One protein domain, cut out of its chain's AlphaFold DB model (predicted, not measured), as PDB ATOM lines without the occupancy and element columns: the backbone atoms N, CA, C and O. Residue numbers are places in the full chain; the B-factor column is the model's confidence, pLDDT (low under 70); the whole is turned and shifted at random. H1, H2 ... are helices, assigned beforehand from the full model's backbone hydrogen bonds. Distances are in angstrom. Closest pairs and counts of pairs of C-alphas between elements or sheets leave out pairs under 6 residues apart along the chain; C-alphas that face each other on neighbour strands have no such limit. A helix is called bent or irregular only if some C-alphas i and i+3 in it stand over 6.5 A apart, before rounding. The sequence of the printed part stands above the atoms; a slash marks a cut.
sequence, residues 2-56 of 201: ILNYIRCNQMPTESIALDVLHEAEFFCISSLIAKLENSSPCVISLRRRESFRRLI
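What this domain is: This is residues 2 to 56 of the 201 residues of the protein "Hypothetical protein" of Rotaria sp. Silwood2 (UniProt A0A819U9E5). A helical hairpin, H2 and H3, makes the middle; the short helix H1 sits on one side of it, and H4 leads away on the other side as an arm whose residues 49 to 56 stick out. This row of parts makes the longest axis. The 55 printed residues hold four named helices, H1, H2, H3 and H4 in that order, and no named strand; the class is all helix. The whole is compact, with a radius of gyration of the C-alphas of 11.5 A, and spans 40 by 20 by 16 A, only just elongated.

Where its parts are: H1 is residues 2 to 8, beginning at C-alpha 2 (47.919, -6.903, -42.417). H2 is residues 14 to 26, 19.1 A from first to last C-alpha; it is irregular, with C-alphas 15 and 18 at 7.8 A. H3 is residues 30 to 39, 14.3 A long. H4 is residues 41 to 54, 20.1 A long, ending at C-alpha 54 (20.334, -11.461, -37.874).

How they stand to each other: H2 is the hub, touching the three other helices. H2 and H3 form a hairpin at a shallow tilt of 27 degrees, opposite ways; their closest C-alphas, of Ala 24 and Ile 33, are 6.2 A apart. H1 and H2 only just touch, with 3 pairs of C-alphas within 8 A, the closest those of Ile 2 and Val 20 at 7.0 A; they are about perpendicular at 78 degrees. H4, with residues 41 to 43 alone, touches H2 at a steep tilt of 51 degrees, the same way, closest at the C-alphas of Leu 18 and Val 43, 6.2 A. H3 and H4 touch only at the corner, closest at the C-alphas of Glu 37 and Ile 44, 5.3 A. H1 and H4 are apart. Helix packing is mostly crossed, but only just: 1 of 3 tilted pairs is shallow. Every O i to N i+4 pair is within hydrogen-bond range in H1, H3 and H4, and 7 of 9 in H2.

The domain as a whole: The C-alphas of Arg 7 and Ile 56, the two farthest apart, are 40.1 A apart. Without residues 49 to 56, which stand free, the body spans 29 by 19 by 16 A. The printed part has no cut, and its three links are tight. The mean pLDDT of the printed part is 85.8; residues 44, 48, 51 to 52 and 55 to 56 are under 70.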
ATOM      1  N   ILE A   2      47.887  -6.562 -43.853       92.94
ATOM      2  CA  ILE A   2      47.919  -6.903 -42.417       92.94
ATOM      3  C   ILE A   2      49.247  -6.510 -41.747       92.94
ATOM      4  O   ILE A   2      49.258  -5.768 -40.770       92.94
ATOM      5  N   LEU A   3      50.387  -6.905 -42.326       94.06
ATOM      6  CA  LEU A   3      51.707  -6.531 -41.798       94.06
ATOM      7  C   LEU A   3      51.961  -5.013 -41.791       94.06
ATOM      8  O   LEU A   3      52.619  -4.521 -40.880       94.06
ATOM      9  N   ASN A   4      51.444  -4.265 -42.772       93.81
ATOM     10  CA  ASN A   4      51.599  -2.803 -42.819       93.81
ATOM     11  C   ASN A   4      50.783  -2.134 -41.710       93.81
ATOM     12  O   ASN A   4      51.248  -1.178 -41.091       93.81
ATOM     13  N   TYR A   5      49.598  -2.675 -41.421       94.62
ATOM     14  CA  TYR A   5      48.803  -2.241 -40.286       94.62
ATOM     15  C   TYR A   5      49.516  -2.527 -38.958       94.62
ATOM     16  O   TYR A   5      49.671  -1.620 -38.147       94.62
ATOM     17  N   ILE A   6      50.027  -3.746 -38.760       92.75
ATOM     18  CA  ILE A   6      50.727  -4.128 -37.521       92.75
ATOM     19  C   ILE A   6      51.983  -3.273 -37.301       92.75
ATOM     20  O   ILE A   6      52.248  -2.843 -36.184       92.75
ATOM     21  N   ARG A   7      52.764  -3.025 -38.359       95.12
ATOM     22  CA  ARG A   7      54.036  -2.294 -38.258       95.12
ATOM     23  C   ARG A   7      53.851  -0.786 -38.117       95.12
ATOM     24  O   ARG A   7      54.581  -0.165 -37.355       95.12
ATOM     25  N   CYS A   8      52.912  -0.202 -38.862       93.69
ATOM     26  CA  CYS A   8      52.848   1.250 -39.053       93.69
ATOM     27  C   CYS A   8      51.445   1.845 -38.861       93.69
ATOM     28  O   CYS A   8      51.242   3.012 -39.183       93.69
ATOM     29  N   ASN A   9      50.457   1.077 -38.386       91.56
ATOM     30  CA  ASN A   9      49.047   1.491 -38.307       91.56
ATOM     31  C   ASN A   9      48.452   1.973 -39.644       91.56
ATOM     32  O   ASN A   9      47.445   2.684 -39.661       91.56
ATOM     33  N   GLN A  10      49.049   1.581 -40.771       93.88
ATOM     34  CA  GLN A  10      48.585   1.988 -42.088       93.88
ATOM     35  C   GLN A  10      47.301   1.235 -42.448       93.88
ATOM     36  O   GLN A  10      47.299   0.004 -42.521       93.88
ATOM     37  N   MET A  11      46.220   1.977 -42.693       93.19
ATOM     38  CA  MET A  11      44.946   1.403 -43.126       93.19
ATOM     39  C   MET A  11      45.017   0.937 -44.589       93.19
ATOM     40  O   MET A  11      45.687   1.582 -45.404       93.19
ATOM     41  N   PRO A  12      44.361  -0.184 -44.938       91.44
ATOM     42  CA  PRO A  12      44.220  -0.598 -46.328       91.44
ATOM     43  C   PRO A  12      43.377   0.412 -47.118       91.44
ATOM     44  O   PRO A  12      42.591   1.168 -46.549       91.44
ATOM     45  N   THR A  13      43.546   0.424 -48.438       92.00
ATOM     46  CA  THR A  13      42.690   1.210 -49.331       92.00
ATOM     47  C   THR A  13      41.306   0.583 -49.433       92.00
ATOM     48  O   THR A  13      41.146  -0.624 -49.260       92.00
ATOM     49  N   GLU A  14      40.307   1.395 -49.775       87.44
ATOM     50  CA  GLU A  14      38.906   0.961 -49.808       87.44
ATOM     51  C   GLU A  14      38.661  -0.235 -50.741       87.44
ATOM     52  O   GLU A  14      37.915  -1.146 -50.405       87.44
ATOM     53  N   SER A  15      39.360  -0.288 -51.877       90.56
ATOM     54  CA  SER A  15      39.222  -1.350 -52.882       90.56
ATOM     55  C   SER A  15      39.552  -2.760 -52.383       90.56
ATOM     56  O   SER A  15      39.156  -3.725 -53.022       90.56
ATOM     57  N   ILE A  16      40.308  -2.880 -51.290       92.50
ATOM     58  CA  ILE A  16      40.757  -4.158 -50.711       92.50
ATOM     59  C   ILE A  16      40.285  -4.319 -49.260       92.50
ATOM     60  O   ILE A  16      40.709  -5.240 -48.565       92.50
ATOM     61  N   ALA A  17      39.472  -3.388 -48.754       91.00
ATOM     62  CA  ALA A  17      39.115  -3.343 -47.342       91.00
ATOM     63  C   ALA A  17      38.316  -4.581 -46.902       91.00
ATOM     64  O   ALA A  17      38.524  -5.053 -45.787       91.00
ATOM     65  N   LEU A  18      37.483  -5.149 -47.783       90.25
ATOM     66  CA  LEU A  18      36.751  -6.397 -47.529       90.25
ATOM     67  C   LEU A  18      37.678  -7.618 -47.458       90.25
ATOM     68  O   LEU A  18      37.581  -8.403 -46.520       90.25
ATOM     69  N   ASP A  19      38.625  -7.749 -48.389       92.69
ATOM     70  CA  ASP A  19      39.595  -8.852 -48.364       92.69
ATOM     71  C   ASP A  19      40.457  -8.786 -47.099       92.69
ATOM     72  O   ASP A  19      40.694  -9.783 -46.422       92.69
ATOM     73  N   VAL A  20      40.882  -7.575 -46.729       93.81
ATOM     74  CA  VAL A  20      41.659  -7.352 -45.508       93.81
ATOM     75  C   VAL A  20      40.815  -7.570 -44.250       93.81
ATOM     76  O   VAL A  20      41.379  -8.004 -43.248       93.81
ATOM     77  N   LEU A  21      39.502  -7.313 -44.278       93.69
ATOM     78  CA  LEU A  21      38.595  -7.649 -43.177       93.69
ATOM     79  C   LEU A  21      38.569  -9.163 -42.942       93.69
ATOM     80  O   LEU A  21      38.807  -9.576 -41.812       93.69
ATOM     81  N   HIS A  22      38.364  -9.972 -43.988       93.31
ATOM     82  CA  HIS A  22      38.345 -11.435 -43.868       93.31
ATOM     83  C   HIS A  22      39.660 -11.983 -43.302       93.31
ATOM     84  O   HIS A  22      39.662 -12.802 -42.383       93.31
ATOM     85  N   GLU A  23      40.795 -11.489 -43.798       95.75
ATOM     86  CA  GLU A  23      42.107 -11.870 -43.271       95.75
ATOM     87  C   GLU A  23      42.291 -11.396 -41.819       95.75
ATOM     88  O   GLU A  23      42.818 -12.123 -40.978       95.75
ATOM     89  N   ALA A  24      41.836 -10.188 -41.475       93.81
ATOM     90  CA  ALA A  24      41.915  -9.674 -40.108       93.81
ATOM     91  C   ALA A  24      41.055 -10.488 -39.131       93.81
ATOM     92  O   ALA A  24      41.483 -10.697 -37.996       93.81
ATOM     93  N   GLU A  25      39.880 -10.955 -39.560       92.06
ATOM     94  CA  GLU A  25      39.030 -11.885 -38.813       92.06
ATOM     95  C   GLU A  25      39.714 -13.243 -38.635       92.06
ATOM     96  O   GLU A  25      39.763 -13.746 -37.515       92.06
ATOM     97  N   PHE A  26      40.317 -13.791 -39.694       95.25
ATOM     98  CA  PHE A  26      41.062 -15.052 -39.641       95.25
ATOM     99  C   PHE A  26      42.238 -14.999 -38.654       95.25
ATOM    100  O   PHE A  26      42.431 -15.913 -37.853       95.25
ATOM    101  N   PHE A  27      43.008 -13.907 -38.668       94.69
ATOM    102  CA  PHE A  27      44.122 -13.686 -37.739       94.69
ATOM    103  C   PHE A  27      43.693 -13.105 -36.379       94.69
ATOM    104  O   PHE A  27      44.557 -12.818 -35.547       94.69
ATOM    105  N   CYS A  28      42.393 -12.910 -36.140       94.56
ATOM    106  CA  CYS A  28      41.837 -12.342 -34.909       94.56
ATOM    107  C   CYS A  28      42.450 -10.980 -34.509       94.56
ATOM    108  O   CYS A  28      42.696 -10.709 -33.331       94.56
ATOM    109  N   ILE A  29      42.705 -10.090 -35.475       94.50
ATOM    110  CA  ILE A  29      43.305  -8.768 -35.228       94.50
ATOM    111  C   ILE A  29      42.204  -7.754 -34.901       94.50
ATOM    112  O   ILE A  29      41.843  -6.901 -35.715       94.50
ATOM    113  N   SER A  30      41.687  -7.810 -33.672       93.88
ATOM    114  CA  SER A  30      40.519  -7.028 -33.236       93.88
ATOM    115  C   SER A  30      40.652  -5.519 -33.453       93.88
ATOM    116  O   SER A  30      39.677  -4.849 -33.783       93.88
ATOM    117  N   SER A  31      41.858  -4.960 -33.305       94.62
ATOM    118  CA  SER A  31      42.080  -3.520 -33.494       94.62
ATOM    119  C   SER A  31      41.945  -3.081 -34.956       94.62
ATOM    120  O   SER A  31      41.485  -1.969 -35.215       94.62
ATOM    121  N   LEU A  32      42.327  -3.940 -35.908       93.56
ATOM    122  CA  LEU A  32      42.158  -3.682 -37.337       93.56
ATOM    123  C   LEU A  32      40.691  -3.817 -37.735       93.56
ATOM    124  O   LEU A  32      40.173  -2.934 -38.412       93.56
ATOM    125  N   ILE A  33      40.025  -4.874 -37.260       92.38
ATOM    126  CA  ILE A  33      38.593  -5.110 -37.484       92.38
ATOM    127  C   ILE A  33      37.794  -3.887 -37.024       92.38
ATOM    128  O   ILE A  33      37.096  -3.273 -37.824       92.38
ATOM    129  N   ALA A  34      38.002  -3.441 -35.781       90.25
ATOM    130  CA  ALA A  34      37.303  -2.279 -35.239       90.25
ATOM    131  C   ALA A  34      37.565  -0.997 -36.047       90.25
ATOM    132  O   ALA A  34      36.670  -0.173 -36.222       90.25
ATOM    133  N   LYS A  35      38.784  -0.788 -36.562       91.88
ATOM    134  CA  LYS A  35      39.058   0.376 -37.417       91.88
ATOM    135  C   LYS A  35      38.364   0.270 -38.770       91.88
ATOM    136  O   LYS A  35      37.812   1.267 -39.228       91.88
ATOM    137  N   LEU A  36      38.373  -0.902 -39.397       90.06
ATOM    138  CA  LEU A  36      37.681  -1.140 -40.665       90.06
ATOM    139  C   LEU A  36      36.173  -0.902 -40.523       90.06
ATOM    140  O   LEU A  36      35.604  -0.157 -41.316       90.06
ATOM    141  N   GLU A  37      35.565  -1.413 -39.455       86.56
ATOM    142  CA  GLU A  37      34.141  -1.234 -39.140       86.56
ATOM    143  C   GLU A  37      33.737   0.217 -38.862       86.56
ATOM    144  O   GLU A  37      32.573   0.564 -39.024       86.56
ATOM    145  N   ASN A  38      34.681   1.077 -38.474       82.69
ATOM    146  CA  ASN A  38      34.411   2.488 -38.188       82.69
ATOM    147  C   ASN A  38      34.762   3.436 -39.341       82.69
ATOM    148  O   ASN A  38      34.296   4.573 -39.345       82.69
ATOM    149  N   SER A  39      35.609   3.016 -40.286       82.44
ATOM    150  CA  SER A  39      36.202   3.934 -41.271       82.44
ATOM    151  C   SER A  39      36.018   3.536 -42.729       82.44
ATOM    152  O   SER A  39      36.089   4.420 -43.579       82.44
ATOM    153  N   SER A  40      35.763   2.261 -43.037       84.88
ATOM    154  CA  SER A  40      35.587   1.796 -44.416       84.88
ATOM    155  C   SER A  40      34.097   1.691 -44.771       84.88
ATOM    156  O   SER A  40      33.385   0.870 -44.181       84.88
ATOM    157  N   PRO A  41      33.589   2.501 -45.721       74.31
ATOM    158  CA  PRO A  41      32.196   2.448 -46.158       74.31
ATOM    159  C   PRO A  41      31.717   1.060 -46.594       74.31
ATOM    160  O   PRO A  41      30.598   0.674 -46.245       74.31
ATOM    161  N   CYS A  42      32.534   0.292 -47.323       78.38
ATOM    162  CA  CYS A  42      32.146  -1.042 -47.781       78.38
ATOM    163  C   CYS A  42      32.015  -2.038 -46.618       78.38
ATOM    164  O   CYS A  42      31.047  -2.799 -46.579       78.38
ATOM    165  N   VAL A  43      32.900  -1.964 -45.619       74.50
ATOM    166  CA  VAL A  43      32.822  -2.782 -44.396       74.50
ATOM    167  C   VAL A  43      31.611  -2.390 -43.549       74.50
ATOM    168  O   VAL A  43      30.863  -3.257 -43.099       74.50
ATOM    169  N   ILE A  44      31.362  -1.087 -43.376       69.69
ATOM    170  CA  ILE A  44      30.176  -0.579 -42.668       69.69
ATOM    171  C   ILE A  44      28.894  -1.096 -43.333       69.69
ATOM    172  O   ILE A  44      27.971  -1.539 -42.648       69.69
ATOM    173  N   SER A  45      28.830  -1.045 -44.665       70.56
ATOM    174  CA  SER A  45      27.694  -1.553 -45.435       70.56
ATOM    175  C   SER A  45      27.496  -3.058 -45.223       70.56
ATOM    176  O   SER A  45      26.391  -3.485 -44.885       70.56
ATOM    177  N   LEU A  46      28.572  -3.852 -45.315       74.75
ATOM    178  CA  LEU A  46      28.540  -5.295 -45.065       74.75
ATOM    179  C   LEU A  46      28.009  -5.611 -43.659       74.75
ATOM    180  O   LEU A  46      27.046  -6.364 -43.520       74.75
ATOM    181  N   ARG A  47      28.566  -4.981 -42.618       75.00
ATOM    182  CA  ARG A  47      28.146  -5.214 -41.228       75.00
ATOM    183  C   ARG A  47      26.706  -4.816 -40.967       75.00
ATOM    184  O   ARG A  47      26.013  -5.493 -40.208       75.00
ATOM    185  N   ARG A  48      26.220  -3.741 -41.593       68.19
ATOM    186  CA  ARG A  48      24.803  -3.353 -41.508       68.19
ATOM    187  C   ARG A  48      23.902  -4.407 -42.137       68.19
ATOM    188  O   ARG A  48      22.887  -4.747 -41.534       68.19
ATOM    189  N   ARG A  49      24.288  -4.954 -43.295       70.94
ATOM    190  CA  ARG A  49      23.555  -6.043 -43.959       70.94
ATOM    191  C   ARG A  49      23.538  -7.299 -43.093       70.94
ATOM    192  O   ARG A  49      22.459  -7.796 -42.801       70.94
ATOM    193  N   GLU A  50      24.687  -7.747 -42.589       74.12
ATOM    194  CA  GLU A  50      24.779  -8.883 -41.656       74.12
ATOM    195  C   GLU A  50      23.927  -8.677 -40.400       74.12
ATOM    196  O   GLU A  50      23.200  -9.577 -39.977       74.12
ATOM    197  N   SER A  51      23.985  -7.479 -39.818       68.38
ATOM    198  CA  SER A  51      23.198  -7.137 -38.630       68.38
ATOM    199  C   SER A  51      21.703  -7.195 -38.922       68.38
ATOM    200  O   SER A  51      20.952  -7.744 -38.122       68.38
ATOM    201  N   PHE A  52      21.269  -6.688 -40.078       64.88
ATOM    202  CA  PHE A  52      19.869  -6.744 -40.491       64.88
ATOM    203  C   PHE A  52      19.408  -8.183 -40.771       64.88
ATOM    204  O   PHE A  52      18.328  -8.555 -40.318       64.88
ATOM    205  N   ARG A  53      20.242  -9.028 -41.403       71.50
ATOM    206  CA  ARG A  53      19.950 -10.468 -41.582       71.50
ATOM    207  C   ARG A  53      19.694 -11.162 -40.249       71.50
ATOM    208  O   ARG A  53      18.746 -11.928 -40.138       71.50
ATOM    209  N   ARG A  54      20.496 -10.867 -39.217       70.62
ATOM    210  CA  ARG A  54      20.334 -11.461 -37.874       70.62
ATOM    211  C   ARG A  54      19.018 -11.083 -37.188       70.62
ATOM    212  O   ARG A  54      18.583 -11.816 -36.307       70.62
ATOM    213  N   LEU A  55      18.392  -9.968 -37.569       62.00
ATOM    214  CA  LEU A  55      17.086  -9.562 -37.036       62.00
ATOM    215  C   LEU A  55      15.919 -10.335 -37.668       62.00
ATOM    216  O   LEU A  55      14.811 -10.289 -37.139       62.00
ATOM    217  N   ILE A  56      16.149 -11.023 -38.790       63.28
ATOM    218  CA  ILE A  56      15.121 -11.737 -39.543       63.28
ATOM    219  C   ILE A  56      15.255 -13.242 -39.255       63.28
ATOM    220  O   ILE A  56      16.241 -13.861 -39.664       63.28
TER     221      ILE A  56